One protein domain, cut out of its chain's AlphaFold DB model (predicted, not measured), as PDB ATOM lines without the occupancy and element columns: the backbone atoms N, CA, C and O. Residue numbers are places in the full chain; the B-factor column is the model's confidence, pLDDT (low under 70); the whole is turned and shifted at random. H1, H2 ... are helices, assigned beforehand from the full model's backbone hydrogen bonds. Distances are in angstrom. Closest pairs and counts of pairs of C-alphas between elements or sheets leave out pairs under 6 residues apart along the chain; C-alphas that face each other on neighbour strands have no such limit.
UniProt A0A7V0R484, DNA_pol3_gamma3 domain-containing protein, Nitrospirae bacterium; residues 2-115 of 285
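AT A GLANCE: This is residues 2 to 115 of the 285 residues of the protein "DNA_pol3_gamma3 domain-containing protein" of Nitrospirae bacterium (UniProt A0A7V0R484). Two long helices, H3 and H5, run opposite ways side by side along the length of the domain, and the shorter H6 folds back along H5 at one end of the pair. H1, H2 and H4 make a second layer away from H5: H4 crosses H3 near its last residues, H1 begins beside the middle of H3, at Leu 38, and runs away from it at a steep tilt, and H2 folds back from H1 to run alongside H6. The printed part has 114 residues with six named helices, H1 to H6 in order along the chain, and no named strand; the class is all helix. It is compact, with a radius of gyration of the C-alphas of 13.9 A, and its outline is elongated, spanning 41 by 26 by 23 A.

IN THESE COORDINATES: H1 holds residues 2 to 11, 14.0 A from first to last C-alpha, and begins at C-alpha 2 at (43.240, -51.696, 29.479). H2 holds residues 14 to 26, 18.2 A. H3 holds residues 31 to 50, 28.7 A, from C-alpha 31 at (40.486, -61.897, 34.316). H4 holds residues 62 to 73, 16.4 A, and H5 residues 77 to 96, 29.1 A. H6 holds residues 100 to 111, 16.6 A, and ends at C-alpha 111 at (30.181, -48.822, 37.698).

HOW THE PARTS SIT: H3 is the hub, touching four helices. It touches H5 at a shallow tilt of 20 degrees, opposite ways, the closest C-alphas being those of Val 35 and Glu 91, 5.8 A apart. With residues 44 to 49 alone it touches H4, about perpendicular at 82 degrees; C-alphas 45 and 68 are closest, at 5.3 A. With residues 34 to 42 alone it touches H1 at a steep tilt of 65 degrees, closest at C-alphas 2 and 38, 6.3 A. Residues 31 to 35 alone touch H6, closest at C-alphas 31 and 100, 6.4 A. H5 and H6 form a helical hairpin at 18 degrees, with C-alphas 94 and 100 closest at 4.9 A. H1 and H2 form another at 23 degrees, with C-alphas 8 and 17 closest at 5.4 A. H2 touches H6 at a shallow tilt of 14 degrees, opposite ways; C-alphas 18 and 105 are closest, at 6.5 A. H4 and H5 are only just apart, their closest C-alphas 8.5 A from each other. Every O i to N i+4 pair is within hydrogen-bond range in H1, H2, H3, H4 and H6; in H5, 15 of 16 are.

THE WHOLE: The two C-alphas farthest apart are those of Asn 52 and Val 98, 41.6 A. The printed part has no cut. The link from H3 to H4, 11 residues, is long; the other four links are tight. The mean pLDDT of the printed part is 90.5, and residues 113 to 115 are under 70.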
ATOM      1  N   ILE A   2      43.702 -52.422  28.277       94.00
ATOM      2  CA  ILE A   2      43.240 -51.696  29.479       94.00
ATOM      3  C   ILE A   2      42.845 -50.255  29.175       94.00
ATOM      4  O   ILE A   2      41.859 -49.775  29.730       94.00
ATOM      5  N   LEU A   3      43.552 -49.596  28.253       93.62
ATOM      6  CA  LEU A   3      43.175 -48.268  27.777       93.62
ATOM      7  C   LEU A   3      41.750 -48.271  27.194       93.62
ATOM      8  O   LEU A   3      40.901 -47.539  27.690       93.62
ATOM      9  N   ASP A   4      41.475 -49.172  26.245       94.12
ATOM     10  CA  ASP A   4      40.166 -49.298  25.584       94.12
ATOM     11  C   ASP A   4      39.060 -49.666  26.584       94.12
ATOM     12  O   ASP A   4      37.982 -49.074  26.588       94.12
ATOM     13  N   LEU A   5      39.337 -50.614  27.488       94.19
ATOM     14  CA  LEU A   5      38.402 -50.997  28.545       94.19
ATOM     15  C   LEU A   5      38.080 -49.799  29.446       94.19
ATOM     16  O   LEU A   5      36.912 -49.538  29.732       94.19
ATOM     17  N   SER A   6      39.098 -49.038  29.838       94.12
ATOM     18  CA  SER A   6      38.934 -47.838  30.654       94.12
ATOM     19  C   SER A   6      38.136 -46.763  29.919       94.12
ATOM     20  O   SER A   6      37.243 -46.183  30.526       94.12
ATOM     21  N   ASP A   7      38.350 -46.560  28.617       93.19
ATOM     22  CA  ASP A   7      37.566 -45.617  27.806       93.19
ATOM     23  C   ASP A   7      36.081 -46.007  27.738       93.19
ATOM     24  O   ASP A   7      35.202 -45.152  27.893       93.19
ATOM     25  N   THR A   8      35.763 -47.299  27.578       92.31
ATOM     26  CA  THR A   8      34.358 -47.758  27.612       92.31
ATOM     27  C   THR A   8      33.709 -47.513  28.976       92.31
ATOM     28  O   THR A   8      32.566 -47.063  29.048       92.31
ATOM     29  N   ILE A   9      34.449 -47.722  30.069       91.69
ATOM     30  CA  ILE A   9      33.931 -47.501  31.423       91.69
ATOM     31  C   ILE A   9      33.764 -46.004  31.705       91.69
ATOM     32  O   ILE A   9      32.724 -45.582  32.210       91.69
ATOM     33  N   LEU A  10      34.751 -45.185  31.335       90.44
ATOM     34  CA  LEU A  10      34.711 -43.732  31.496       90.44
ATOM     35  C   LEU A  10      33.630 -43.088  30.628       90.44
ATOM     36  O   LEU A  10      33.078 -42.064  31.015       90.44
ATOM     37  N   SER A  11      33.283 -43.661  29.478       88.12
ATOM     38  CA  SER A  11      32.156 -43.194  28.657       88.12
ATOM     39  C   SER A  11      30.793 -43.721  29.125       88.12
ATOM     40  O   SER A  11      29.767 -43.220  28.669       88.12
ATOM     41  N   GLY A  12      30.762 -44.679  30.059       84.81
ATOM     42  CA  GLY A  12      29.539 -45.340  30.519       84.81
ATOM     43  C   GLY A  12      28.958 -46.341  29.511       84.81
ATOM     44  O   GLY A  12      27.821 -46.787  29.677       84.81
ATOM     45  N   ASP A  13      29.705 -46.715  28.469       87.06
ATOM     46  CA  ASP A  13      29.259 -47.672  27.457       87.06
ATOM     47  C   ASP A  13      29.438 -49.119  27.929       87.06
ATOM     48  O   ASP A  13      30.330 -49.860  27.506       87.06
ATOM     49  N   ILE A  14      28.512 -49.541  28.786       87.81
ATOM     50  CA  ILE A  14      28.492 -50.890  29.351       87.81
ATOM     51  C   ILE A  14      28.375 -51.994  28.293       87.81
ATOM     52  O   ILE A  14      28.871 -53.099  28.498       87.81
ATOM     53  N   SER A  15      27.740 -51.725  27.147       87.62
ATOM     54  CA  SER A  15      27.622 -52.714  26.070       87.62
ATOM     55  C   SER A  15      28.986 -53.012  25.449       87.62
ATOM     56  O   SER A  15      29.326 -54.181  25.240       87.62
ATOM     57  N   SER A  16      29.781 -51.971  25.200       91.31
ATOM     58  CA  SER A  16      31.153 -52.116  24.712       91.31
ATOM     59  C   SER A  16      32.070 -52.708  25.785       91.31
ATOM     60  O   SER A  16      32.822 -53.631  25.484       91.31
ATOM     61  N   THR A  17      31.933 -52.294  27.052       92.44
ATOM     62  CA  THR A  17      32.669 -52.889  28.181       92.44
ATOM     63  C   THR A  17      32.460 -54.404  28.266       92.44
ATOM     64  O   THR A  17      33.427 -55.160  28.300       92.44
ATOM     65  N   LEU A  18      31.207 -54.880  28.247       92.31
ATOM     66  CA  LEU A  18      30.903 -56.317  28.309       92.31
ATOM     67  C   LEU A  18      31.387 -57.075  27.063       92.31
ATOM     68  O   LEU A  18      31.793 -58.233  27.168       92.31
ATOM     69  N   SER A  19      31.377 -56.427  25.895       94.31
ATOM     70  CA  SER A  19      31.910 -57.015  24.659       94.31
ATOM     71  C   SER A  19      33.422 -57.243  24.760       94.31
ATOM     72  O   SER A  19      33.884 -58.336  24.444       94.31
ATOM     73  N   LEU A  20      34.173 -56.284  25.313       95.25
ATOM     74  CA  LEU A  20      35.609 -56.442  25.565       95.25
ATOM     75  C   LEU A  20      35.896 -57.574  26.564       95.25
ATOM     76  O   LEU A  20      36.786 -58.385  26.331       95.25
ATOM     77  N   ILE A  21      35.121 -57.699  27.650       94.69
ATOM     78  CA  ILE A  21      35.288 -58.817  28.603       94.69
ATOM     79  C   ILE A  21      35.040 -60.177  27.936       94.69
ATOM     80  O   ILE A  21      35.755 -61.151  28.211       94.69
ATOM     81  N   LYS A  22      34.046 -60.254  27.045       93.19
ATOM     82  CA  LYS A  22      33.783 -61.456  26.254       93.19
ATOM     83  C   LYS A  22      34.987 -61.801  25.375       93.19
ATOM     84  O   LYS A  22      35.447 -62.936  25.450       93.19
ATOM     85  N   GLU A  23      35.514 -60.841  24.618       95.44
ATOM     86  CA  GLU A  23      36.687 -61.036  23.752       95.44
ATOM     87  C   GLU A  23      37.913 -61.507  24.544       95.44
ATOM     88  O   GLU A  23      38.593 -62.446  24.131       95.44
ATOM     89  N   LEU A  24      38.156 -60.934  25.726       93.88
ATOM     90  CA  LEU A  24      39.233 -61.374  26.617       93.88
ATOM     91  C   LEU A  24      39.045 -62.817  27.080       93.88
ATOM     92  O   LEU A  24      39.983 -63.609  27.077       93.88
ATOM     93  N   THR A  25      37.823 -63.188  27.449       92.88
ATOM     94  CA  THR A  25      37.555 -64.560  27.887       92.88
ATOM     95  C   THR A  25      37.699 -65.549  26.727       92.88
ATOM     96  O   THR A  25      38.281 -66.615  26.898       92.88
ATOM     97  N   GLU A  26      37.193 -65.204  25.540       93.88
ATOM     98  CA  GLU A  26      37.302 -66.033  24.331       93.88
ATOM     99  C   GLU A  26      38.752 -66.160  23.847       93.88
ATOM    100  O   GLU A  26      39.140 -67.211  23.341       93.88
ATOM    101  N   GLY A  27      39.574 -65.135  24.082       93.38
ATOM    102  CA  GLY A  27      41.021 -65.167  23.875       93.38
ATOM    103  C   GLY A  27      41.804 -65.957  24.931       93.38
ATOM    104  O   GLY A  27      43.019 -66.081  24.804       93.38
ATOM    105  N   GLY A  28      41.144 -66.493  25.965       92.19
ATOM    106  CA  GLY A  28      41.774 -67.300  27.015       92.19
ATOM    107  C   GLY A  28      42.519 -66.501  28.091       92.19
ATOM    108  O   GLY A  28      43.326 -67.080  28.819       92.19
ATOM    109  N   TYR A  29      42.272 -65.194  28.210       94.00
ATOM    110  CA  TYR A  29      42.899 -64.360  29.238       94.00
ATOM    111  C   TYR A  29      42.337 -64.670  30.636       94.00
ATOM    112  O   TYR A  29      41.126 -64.818  30.818       94.00
ATOM    113  N   ASP A  30      43.207 -64.706  31.651       94.00
ATOM    114  CA  ASP A  30      42.767 -64.697  33.052       94.00
ATOM    115  C   ASP A  30      42.307 -63.281  33.423       94.00
ATOM    116  O   ASP A  30      43.039 -62.304  33.268       94.00
ATOM    117  N   LEU A  31      41.084 -63.171  33.938       94.94
ATOM    118  CA  LEU A  31      40.486 -61.897  34.316       94.94
ATOM    119  C   LEU A  31      41.053 -61.341  35.630       94.94
ATOM    120  O   LEU A  31      40.945 -60.142  35.868       94.94
ATOM    121  N   ARG A  32      41.678 -62.160  36.488       95.06
ATOM    122  CA  ARG A  32      42.232 -61.670  37.765       95.06
ATOM    123  C   ARG A  32      43.379 -60.667  37.549       95.06
ATOM    124  O   ARG A  32      43.304 -59.581  38.125       95.06
ATOM    125  N   PRO A  33      44.400 -60.954  36.711       95.75
ATOM    126  CA  PRO A  33      45.393 -59.952  36.327       95.75
ATOM    127  C   PRO A  33      44.783 -58.720  35.655       95.75
ATOM    128  O   PRO A  33      45.166 -57.608  36.002       95.75
ATOM    129  N   VAL A  34      43.800 -58.901  34.765       95.50
ATOM    130  CA  VAL A  34      43.145 -57.793  34.042       95.50
ATOM    131  C   VAL A  34      42.486 -56.810  35.010       95.50
ATOM    132  O   VAL A  34      42.645 -55.603  34.869       95.50
ATOM    133  N   VAL A  35      41.775 -57.303  36.028       95.69
ATOM    134  CA  VAL A  35      41.128 -56.435  37.027       95.69
ATOM    135  C   VAL A  35      42.155 -55.730  37.909       95.69
ATOM    136  O   VAL A  35      41.973 -54.559  38.239       95.69
ATOM    137  N   LYS A  36      43.256 -56.401  38.259       96.25
ATOM    138  CA  LYS A  36      44.360 -55.766  38.990       96.25
ATOM    139  C   LYS A  36      44.981 -54.623  38.176       96.25
ATOM    140  O   LYS A  36      45.174 -53.538  38.716       96.25
ATOM    141  N   GLU A  37      45.245 -54.856  36.893       96.44
ATOM    142  CA  GLU A  37      45.781 -53.848  35.971       96.44
ATOM    143  C   GLU A  37      44.787 -52.691  35.771       96.44
ATOM    144  O   GLU A  37      45.182 -51.531  35.746       96.44
ATOM    145  N   LEU A  38      43.481 -52.979  35.736       95.88
ATOM    146  CA  LEU A  38      42.431 -51.961  35.679       95.88
ATOM    147  C   LEU A  38      42.443 -51.049  36.918       95.88
ATOM    148  O   LEU A  38      42.385 -49.829  36.782       95.88
ATOM    149  N   VAL A  39      42.555 -51.614  38.127       96.25
ATOM    150  CA  VAL A  39      42.677 -50.829  39.372       96.25
ATOM    151  C   VAL A  39      43.911 -49.926  39.326       96.25
ATOM    152  O   VAL A  39      43.827 -48.744  39.664       96.25
ATOM    153  N   GLU A  40      45.052 -50.474  38.905       95.88
ATOM    154  CA  GLU A  40      46.305 -49.729  38.775       95.88
ATOM    155  C   GLU A  40      46.179 -48.588  37.760       95.88
ATOM    156  O   GLU A  40      46.555 -47.451  38.048       95.88
ATOM    157  N   HIS A  41      45.548 -48.846  36.618       96.56
ATOM    158  CA  HIS A  41      45.301 -47.841  35.592       96.56
ATOM    159  C   HIS A  41      44.440 -46.683  36.107       96.56
ATOM    160  O   HIS A  41      44.819 -45.521  35.973       96.56
ATOM    161  N   PHE A  42      43.328 -46.969  36.788       95.38
ATOM    162  CA  PHE A  42      42.486 -45.925  37.384       95.38
ATOM    163  C   PHE A  42      43.196 -45.157  38.512       95.38
ATOM    164  O   PHE A  42      42.965 -43.954  38.670       95.38
ATOM    165  N   ARG A  43      44.105 -45.801  39.264       95.44
ATOM    166  CA  ARG A  43      44.969 -45.113  40.241       95.44
ATOM    167  C   ARG A  43      45.886 -44.126  39.522       95.44
ATOM    168  O   ARG A  43      46.032 -42.992  39.974       95.44
ATOM    169  N   ASN A  44      46.459 -44.528  38.394       95.31
ATOM    170  CA  ASN A  44      47.340 -43.676  37.603       95.31
ATOM    171  C   ASN A  44      46.578 -42.488  36.996       95.31
ATOM    172  O   ASN A  44      47.074 -41.364  37.058       95.31
ATOM    173  N   ILE A  45      45.336 -42.693  36.527       95.44
ATOM    174  CA  ILE A  45      44.431 -41.600  36.121       95.44
ATOM    175  C   ILE A  45      44.213 -40.615  37.285       95.44
ATOM    176  O   ILE A  45      44.255 -39.402  37.087       95.44
ATOM    177  N   ALA A  46      44.008 -41.109  38.511       92.69
ATOM    178  CA  ALA A  46      43.816 -40.244  39.677       92.69
ATOM    179  C   ALA A  46      45.067 -39.428  40.013       92.69
ATOM    180  O   ALA A  46      44.959 -38.235  40.295       92.69
ATOM    181  N   ILE A  47      46.250 -40.036  39.919       92.75
ATOM    182  CA  ILE A  47      47.526 -39.354  40.155       92.75
ATOM    183  C   ILE A  47      47.724 -38.216  39.160       92.75
ATOM    184  O   ILE A  47      47.919 -37.082  39.590       92.75
ATOM    185  N   VAL A  48      47.587 -38.470  37.854       94.25
ATOM    186  CA  VAL A  48      47.772 -37.410  36.844       94.25
ATOM    187  C   VAL A  48      46.722 -36.299  36.942       94.25
ATOM    188  O   VAL A  48      46.942 -35.206  36.427       94.25
ATOM    189  N   LYS A  49      45.567 -36.575  37.564       91.44
ATOM    190  CA  LYS A  49      44.492 -35.596  37.763       91.44
ATOM    191  C   LYS A  49      44.722 -34.696  38.979       91.44
ATOM    192  O   LYS A  49      44.245 -33.565  38.982       91.44
ATOM    193  N   ILE A  50      45.386 -35.208  40.015       88.88
ATOM    194  CA  ILE A  50      45.557 -34.533  41.312       88.88
ATOM    195  C   ILE A  50      46.934 -33.876  41.424       88.88
ATOM    196  O   ILE A  50      47.058 -32.799  42.006       88.88
ATOM    197  N   VAL A  51      47.971 -34.527  40.901       88.06
ATOM    198  CA  VAL A  51      49.363 -34.110  41.067       88.06
ATOM    199  C   VAL A  51      49.786 -33.197  39.916       88.06
ATOM    200  O   VAL A  51      49.488 -33.463  38.753       88.06
ATOM    201  N   ASN A  52      50.504 -32.119  40.246       79.50
ATOM    202  CA  ASN A  52      51.035 -31.174  39.258       79.50
ATOM    203  C   ASN A  52      52.194 -31.767  38.443       79.50
ATOM    204  O   ASN A  52      52.301 -31.482  37.251       79.50
ATOM    205  N   ASP A  53      53.027 -32.590  39.085       83.62
ATOM    206  CA  ASP A  53      54.138 -33.319  38.475       83.62
ATOM    207  C   ASP A  53      53.953 -34.846  38.620       83.62
ATOM    208  O   ASP A  53      54.288 -35.426  39.656       83.62
ATOM    209  N   PRO A  54      53.346 -35.520  37.627       80.00
ATOM    210  CA  PRO A  54      53.114 -36.961  37.683       80.00
ATOM    211  C   PRO A  54      54.389 -37.810  37.633       80.00
ATOM    212  O   PRO A  54      54.337 -38.966  38.058       80.00
ATOM    213  N   ASP A  55      55.503 -37.263  37.138       82.62
ATOM    214  CA  ASP A  55      56.753 -38.004  36.923       82.62
ATOM    215  C   ASP A  55      57.413 -38.396  38.263       82.62
ATOM    216  O   ASP A  55      58.173 -39.359  38.332       82.62
ATOM    217  N   GLU A  56      57.058 -37.722  39.365       82.19
ATOM    218  CA  GLU A  56      57.467 -38.107  40.726       82.19
ATOM    219  C   GLU A  56      56.793 -39.402  41.222       82.19
ATOM    220  O   GLU A  56      57.268 -40.035  42.167       82.19
ATOM    221  N   PHE A  57      55.670 -39.799  40.615       80.75
ATOM    222  CA  PHE A  57      54.828 -40.909  41.078       80.75
ATOM    223  C   PHE A  57      54.692 -42.044  40.064       80.75
ATOM    224  O   PHE A  57      54.244 -43.133  40.442       80.75
ATOM    225  N   LEU A  58      55.001 -41.781  38.794       84.62
ATOM    226  CA  LEU A  58      54.760 -42.675  37.670       84.62
ATOM    227  C   LEU A  58      56.027 -42.816  36.825       84.62
ATOM    228  O   LEU A  58      56.572 -41.834  36.336       84.62
ATOM    229  N   GLU A  59      56.441 -44.054  36.580       87.06
ATOM    230  CA  GLU A  59      57.527 -44.375  35.649       87.06
ATOM    231  C   GLU A  59      56.966 -44.569  34.230       87.06
ATOM    232  O   GLU A  59      57.023 -45.661  33.666       87.06
ATOM    233  N   PHE A  60      56.366 -43.518  33.663       87.12
ATOM    234  CA  PHE A  60      55.738 -43.563  32.339       87.12
ATOM    235  C   PHE A  60      56.416 -42.649  31.325       87.12
ATOM    236  O   PHE A  60      57.004 -41.619  31.646       87.12
ATOM    237  N   THR A  61      56.297 -43.018  30.055       89.69
ATOM    238  CA  THR A  61      56.681 -42.155  28.938       89.69
ATOM    239  C   THR A  61      55.737 -40.956  28.826       89.69
ATOM    240  O   THR A  61      54.576 -41.001  29.243       89.69
ATOM    241  N   GLN A  62      56.192 -39.881  28.173       86.88
ATOM    242  CA  GLN A  62      55.331 -38.720  27.919       86.88
ATOM    243  C   GLN A  62      54.056 -39.095  27.151       86.88
ATOM    244  O   GLN A  62      52.998 -38.537  27.427       86.88
ATOM    245  N   GLU A  63      54.126 -40.049  26.218       90.06
ATOM    246  CA  GLU A  63      52.959 -40.504  25.455       90.06
ATOM    247  C   GLU A  63      51.907 -41.171  26.359       90.06
ATOM    248  O   GLU A  63      50.712 -40.889  26.245       90.06
ATOM    249  N   GLU A  64      52.339 -42.020  27.293       90.62
ATOM    250  CA  GLU A  64      51.462 -42.679  28.268       90.62
ATOM    251  C   GLU A  64      50.831 -41.671  29.232       90.62
ATOM    252  O   GLU A  64      49.620 -41.712  29.465       90.62
ATOM    253  N   VAL A  65      51.609 -40.697  29.715       90.88
ATOM    254  CA  VAL A  65      51.090 -39.608  30.554       90.88
ATOM    255  C   VAL A  65      50.028 -38.794  29.807       90.88
ATOM    256  O   VAL A  65      49.010 -38.439  30.401       90.88
ATOM    257  N   GLN A  66      50.201 -38.521  28.508       91.62
ATOM    258  CA  GLN A  66      49.178 -37.818  27.720       91.62
ATOM    259  C   GLN A  66      47.880 -38.629  27.588       91.62
ATOM    260  O   GLN A  66      46.795 -38.057  27.715       91.62
ATOM    261  N   LYS A  67      47.965 -39.953  27.400       93.69
ATOM    262  CA  LYS A  67      46.784 -40.839  27.370       93.69
ATOM    263  C   LYS A  67      46.035 -40.815  28.706       93.69
ATOM    264  O   LYS A  67      44.818 -40.631  28.725       93.69
ATOM    265  N   LEU A  68      46.758 -40.896  29.825       94.62
ATOM    266  CA  LEU A  68      46.172 -40.794  31.165       94.62
ATOM    267  C   LEU A  68      45.543 -39.416  31.413       94.62
ATOM    268  O   LEU A  68      44.437 -39.335  31.945       94.62
ATOM    269  N   LYS A  69      46.200 -38.324  30.991       93.12
ATOM    270  CA  LYS A  69      45.654 -36.957  31.088       93.12
ATOM    271  C   LYS A  69      44.380 -36.789  30.261       93.12
ATOM    272  O   LYS A  69      43.443 -36.132  30.715       93.12
ATOM    273  N   HIS A  70      44.316 -37.407  29.081       94.12
ATOM    274  CA  HIS A  70      43.107 -37.417  28.264       94.12
ATOM    275  C   HIS A  70      41.940 -38.068  29.016       94.12
ATOM    276  O   HIS A  70      40.901 -37.433  29.194       94.12
ATOM    277  N   GLN A  71      42.130 -39.276  29.547       94.19
ATOM    278  CA  GLN A  71      41.111 -39.973  30.337       94.19
ATOM    279  C   GLN A  71      40.734 -39.214  31.614       94.19
ATOM    280  O   GLN A  71      39.554 -39.070  31.935       94.19
ATOM    281  N   ALA A  72      41.719 -38.634  32.303       94.38
ATOM    282  CA  ALA A  72      41.495 -37.801  33.479       94.38
ATOM    283  C   ALA A  72      40.604 -36.587  33.178       94.38
ATOM    284  O   ALA A  72      39.859 -36.151  34.055       94.38
ATOM    285  N   SER A  73      40.638 -36.037  31.960       93.56
ATOM    286  CA  SER A  73      39.779 -34.909  31.569       93.56
ATOM    287  C   SER A  73      38.297 -35.283  31.396       93.56
ATOM    288  O   SER A  73      37.436 -34.413  31.501       93.56
ATOM    289  N   GLN A  74      37.983 -36.567  31.187       89.12
ATOM    290  CA  GLN A  74      36.629 -37.064  30.899       89.12
ATOM    291  C   GLN A  74      35.808 -37.439  32.143       89.12
ATOM    292  O   GLN A  74      34.643 -37.843  32.027       89.12
ATOM    293  N   VAL A  75      36.419 -37.351  33.324       88.69
ATOM    294  CA  VAL A  75      35.854 -37.798  34.599       88.69
ATOM    295  C   VAL A  75      36.162 -36.785  35.692       88.69
ATOM    296  O   VAL A  75      37.251 -36.213  35.733       88.69
ATOM    297  N   SER A  76      35.208 -36.522  36.577       89.19
ATOM    298  CA  SER A  76      35.416 -35.699  37.772       89.19
ATOM    299  C   SER A  76      36.230 -36.448  38.837       89.19
ATOM    300  O   SER A  76      36.402 -37.665  38.771       89.19
ATOM    301  N   ILE A  77      36.772 -35.730  39.825       86.38
ATOM    302  CA  ILE A  77      37.523 -36.369  40.924       86.38
ATOM    303  C   ILE A  77      36.575 -37.240  41.762       86.38
ATOM    304  O   ILE A  77      36.947 -38.317  42.225       86.38
ATOM    305  N   GLU A  78      35.330 -36.799  41.913       81.69
ATOM    306  CA  GLU A  78      34.274 -37.482  42.650       81.69
ATOM    307  C   GLU A  78      33.884 -38.805  41.982       81.69
ATOM    308  O   GLU A  78      33.856 -39.843  42.644       81.69
ATOM    309  N   GLU A  79      33.633 -38.790  40.668       84.31
ATOM    310  CA  GLU A  79      33.358 -40.005  39.892       84.31
ATOM    311  C   GLU A  79      34.550 -40.962  39.936       84.31
ATOM    312  O   GLU A  79      34.372 -42.157  40.157       84.31
ATOM    313  N   LEU A  80      35.771 -40.441  39.787       89.31
ATOM    314  CA  LEU A  80      36.985 -41.249  39.803       89.31
ATOM    315  C   LEU A  80      37.216 -41.923  41.162       89.31
ATOM    316  O   LEU A  80      37.593 -43.092  41.214       89.31
ATOM    317  N   THR A  81      36.929 -41.219  42.258       85.62
ATOM    318  CA  THR A  81      37.005 -41.764  43.624       85.62
ATOM    319  C   THR A  81      35.985 -42.885  43.829       85.62
ATOM    320  O   THR A  81      36.307 -43.923  44.415       85.62
ATOM    321  N   LEU A  82      34.760 -42.707  43.323       86.12
ATOM    322  CA  LEU A  82      33.717 -43.728  43.405       86.12
ATOM    323  C   LEU A  82      34.067 -44.961  42.561       86.12
ATOM    324  O   LEU A  82      33.951 -46.083  43.052       86.12
ATOM    325  N   LEU A  83      34.559 -44.757  41.335       89.75
ATOM    326  CA  LEU A  83      35.030 -45.831  40.458       89.75
ATOM    327  C   LEU A  83      36.181 -46.613  41.096       89.75
ATOM    328  O   LEU A  83      36.112 -47.835  41.171       89.75
ATOM    329  N   LEU A  84      37.200 -45.929  41.624       91.50
ATOM    330  CA  LEU A  84      38.324 -46.573  42.311       91.50
ATOM    331  C   LEU A  84      37.880 -47.390  43.524       91.50
ATOM    332  O   LEU A  84      38.362 -48.503  43.733       91.50
ATOM    333  N   THR A  85      36.938 -46.862  44.305       89.00
ATOM    334  CA  THR A  85      36.376 -47.579  45.455       89.00
ATOM    335  C   THR A  85      35.662 -48.856  45.013       89.00
ATOM    336  O   THR A  85      35.854 -49.906  45.628       89.00
ATOM    337  N   GLU A  86      34.868 -48.794  43.942       90.19
ATOM    338  CA  GLU A  86      34.176 -49.968  43.403       90.19
ATOM    339  C   GLU A  86      35.161 -50.980  42.804       90.19
ATOM    340  O   GLU A  86      35.036 -52.176  43.062       90.19
ATOM    341  N   PHE A  87      36.191 -50.531  42.083       94.12
ATOM    342  CA  PHE A  87      37.194 -51.429  41.510       94.12
ATOM    343  C   PHE A  87      38.029 -52.150  42.564       94.12
ATOM    344  O   PHE A  87      38.305 -53.334  42.402       94.12
ATOM    345  N   LEU A  88      38.400 -51.482  43.660       93.62
ATOM    346  CA  LEU A  88      39.112 -52.128  44.767       93.62
ATOM    347  C   LEU A  88      38.269 -53.233  45.421       93.62
ATOM    348  O   LEU A  88      38.802 -54.289  45.765       93.62
ATOM    349  N   LYS A  89      36.955 -53.015  45.572       93.06
ATOM    350  CA  LYS A  89      36.021 -54.051  46.045       93.06
ATOM    351  C   LYS A  89      35.933 -55.198  45.036       93.06
ATOM    352  O   LYS A  89      36.119 -56.359  45.404       93.06
ATOM    353  N   LEU A  90      35.721 -54.863  43.763       94.25
ATOM    354  CA  LEU A  90      35.567 -55.822  42.674       94.25
ATOM    355  C   LEU A  90      36.806 -56.699  42.480       94.25
ATOM    356  O   LEU A  90      36.680 -57.897  42.249       94.25
ATOM    357  N   GLU A  91      38.002 -56.135  42.612       96.12
ATOM    358  CA  GLU A  91      39.254 -56.884  42.530       96.12
ATOM    359  C   GLU A  91      39.328 -57.971  43.610       96.12
ATOM    360  O   GLU A  91      39.662 -59.118  43.303       96.12
ATOM    361  N   GLY A  92      38.920 -57.664  44.845       95.38
ATOM    362  CA  GLY A  92      38.841 -58.649  45.926       95.38
ATOM    363  C   GLY A  92      37.812 -59.757  45.662       95.38
ATOM    364  O   GLY A  92      38.087 -60.939  45.908       95.38
ATOM    365  N   GLU A  93      36.644 -59.394  45.125       94.81
ATOM    366  CA  GLU A  93      35.586 -60.338  44.732       94.81
ATOM    367  C   GLU A  93      36.068 -61.274  43.606       94.81
ATOM    368  O   GLU A  93      35.986 -62.499  43.723       94.81
ATOM    369  N   VAL A  94      36.654 -60.718  42.540       96.50
ATOM    370  CA  VAL A  94      37.172 -61.461  41.376       96.50
ATOM    371  C   VAL A  94      38.346 -62.369  41.755       96.50
ATOM    372  O   VAL A  94      38.500 -63.469  41.215       96.50
ATOM    373  N   ARG A  95      39.170 -61.958  42.721       95.56
ATOM    374  CA  ARG A  95      40.283 -62.778  43.208       95.56
ATOM    375  C   ARG A  95      39.808 -64.054  43.906       95.56
ATOM    376  O   ARG A  95      40.438 -65.096  43.741       95.56
ATOM    377  N   SER A  96      38.720 -63.979  44.673       93.81
ATOM    378  CA  SER A  96      38.248 -65.062  45.552       93.81
ATOM    379  C   SER A  96      37.131 -65.929  44.961       93.81
ATOM    380  O   SER A  96      36.895 -67.037  45.439       93.81
ATOM    381  N   THR A  97      36.457 -65.460  43.914       94.75
ATOM    382  CA  THR A  97      35.352 -66.175  43.265       94.75
ATOM    383  C   THR A  97      35.800 -67.399  42.454       94.75
ATOM    384  O   THR A  97      36.894 -67.452  41.878       94.75
ATOM    385  N   VAL A  98      34.885 -68.368  42.342       93.06
ATOM    386  CA  VAL A  98      34.984 -69.513  41.422       93.06
ATOM    387  C   VAL A  98      34.633 -69.135  39.982       93.06
ATOM    388  O   VAL A  98      35.043 -69.831  39.057       93.06
ATOM    389  N   ASN A  99      33.901 -68.033  39.778       93.50
ATOM    390  CA  ASN A  99      33.540 -67.539  38.453       93.50
ATOM    391  C   ASN A  99      33.953 -66.064  38.274       93.50
ATOM    392  O   ASN A  99      33.139 -65.153  38.478       93.50
ATOM    393  N   PRO A 100      35.230 -65.817  37.908       94.00
ATOM    394  CA  PRO A 100      35.782 -64.474  37.724       94.00
ATOM    395  C   PRO A 100      35.019 -63.637  36.701       94.00
ATOM    396  O   PRO A 100      34.819 -62.447  36.919       94.00
ATOM    397  N   ARG A 101      34.539 -64.269  35.623       93.81
ATOM    398  CA  ARG A 101      33.837 -63.585  34.535       93.81
ATOM    399  C   ARG A 101      32.523 -62.974  34.987       93.81
ATOM    400  O   ARG A 101      32.370 -61.763  34.883       93.81
ATOM    401  N   TYR A 102      31.606 -63.773  35.533       93.25
ATOM    402  CA  TYR A 102      30.309 -63.237  35.964       93.25
ATOM    403  C   TYR A 102      30.458 -62.211  37.088       93.25
ATOM    404  O   TYR A 102      29.723 -61.229  37.134       93.25
ATOM    405  N   THR A 103      31.435 -62.416  37.976       94.56
ATOM    406  CA  THR A 103      31.730 -61.468  39.059       94.56
ATOM    407  C   THR A 103      32.191 -60.126  38.490       94.56
ATOM    408  O   THR A 103      31.672 -59.083  38.887       94.56
ATOM    409  N   LEU A 104      33.097 -60.150  37.507       94.94
ATOM    410  CA  LEU A 104      33.574 -58.959  36.812       94.94
ATOM    411  C   LEU A 104      32.455 -58.253  36.036       94.94
ATOM    412  O   LEU A 104      32.274 -57.050  36.199       94.94
ATOM    413  N   GLU A 105      31.673 -58.984  35.240       92.88
ATOM    414  CA  GLU A 105      30.549 -58.432  34.468       92.88
ATOM    415  C   GLU A 105      29.524 -57.740  35.388       92.88
ATOM    416  O   GLU A 105      29.108 -56.610  35.124       92.88
ATOM    417  N   LEU A 106      29.175 -58.368  36.517       90.19
ATOM    418  CA  LEU A 106      28.271 -57.788  37.513       90.19
ATOM    419  C   LEU A 106      28.873 -56.567  38.224       90.19
ATOM    420  O   LEU A 106      28.156 -55.615  38.535       90.19
ATOM    421  N   GLY A 107      30.176 -56.582  38.503       90.25
ATOM    422  CA  GLY A 107      30.895 -55.433  39.053       90.25
ATOM    423  C   GLY A 107      30.918 -54.237  38.105       90.25
ATOM    424  O   GLY A 107      30.602 -53.121  38.503       90.25
ATOM    425  N   LEU A 108      31.207 -54.468  36.827       90.12
ATOM    426  CA  LEU A 108      31.240 -53.419  35.804       90.12
ATOM    427  C   LEU A 108      29.845 -52.871  35.483       90.12
ATOM    428  O   LEU A 108      29.690 -51.689  35.187       90.12
ATOM    429  N   LEU A 109      28.790 -53.676  35.624       85.44
ATOM    430  CA  LEU A 109      27.421 -53.158  35.582       85.44
ATOM    431  C   LEU A 109      27.180 -52.119  36.687       85.44
ATOM    432  O   LEU A 109      26.534 -51.103  36.431       85.44
ATOM    433  N   ARG A 110      27.734 -52.323  37.892       80.12
ATOM    434  CA  ARG A 110      27.602 -51.373  39.008       80.12
ATOM    435  C   ARG A 110      28.306 -50.040  38.729       80.12
ATOM    436  O   ARG A 110      27.777 -48.994  39.103       80.12
ATOM    437  N   THR A 111      29.440 -50.053  38.027       79.44
ATOM    438  CA  THR A 111      30.181 -48.822  37.698       79.44
ATOM    439  C   THR A 111      29.451 -47.946  36.678       79.44
ATOM    440  O   THR A 111      29.549 -46.723  36.754       79.44
ATOM    441  N   SER A 112      28.629 -48.530  35.797       73.38
ATOM    442  CA  SER A 112      27.807 -47.765  34.841       73.38
ATOM    443  C   SER A 112      26.820 -46.794  35.514       73.38
ATOM    444  O   SER A 112      26.460 -45.767  34.937       73.38
ATOM    445  N   PHE A 113      26.436 -47.047  36.772       67.81
ATOM    446  CA  PHE A 113      25.569 -46.146  37.538       67.81
ATOM    447  C   PHE A 113      26.289 -44.890  38.056       67.81
ATOM    448  O   PHE A 113      25.621 -43.927  38.428       67.81
ATOM    449  N   VAL A 114      27.629 -44.874  38.063       66.75
ATOM    450  CA  VAL A 114      28.441 -43.739  38.536       66.75
ATOM    451  C   VAL A 114      28.380 -42.551  37.572       66.75
ATOM    452  O   VAL A 114      28.289 -41.414  38.026       66.75
ATOM    453  N   LYS A 115      28.359 -42.808  36.257       59.53
ATOM    454  CA  LYS A 115      28.378 -41.789  35.185       59.53
ATOM    455  C   LYS A 115      27.021 -41.150  34.874       59.53
ATOM    456  O   LYS A 115      26.956 -40.212  34.087       59.53
TER     457      LYS A 115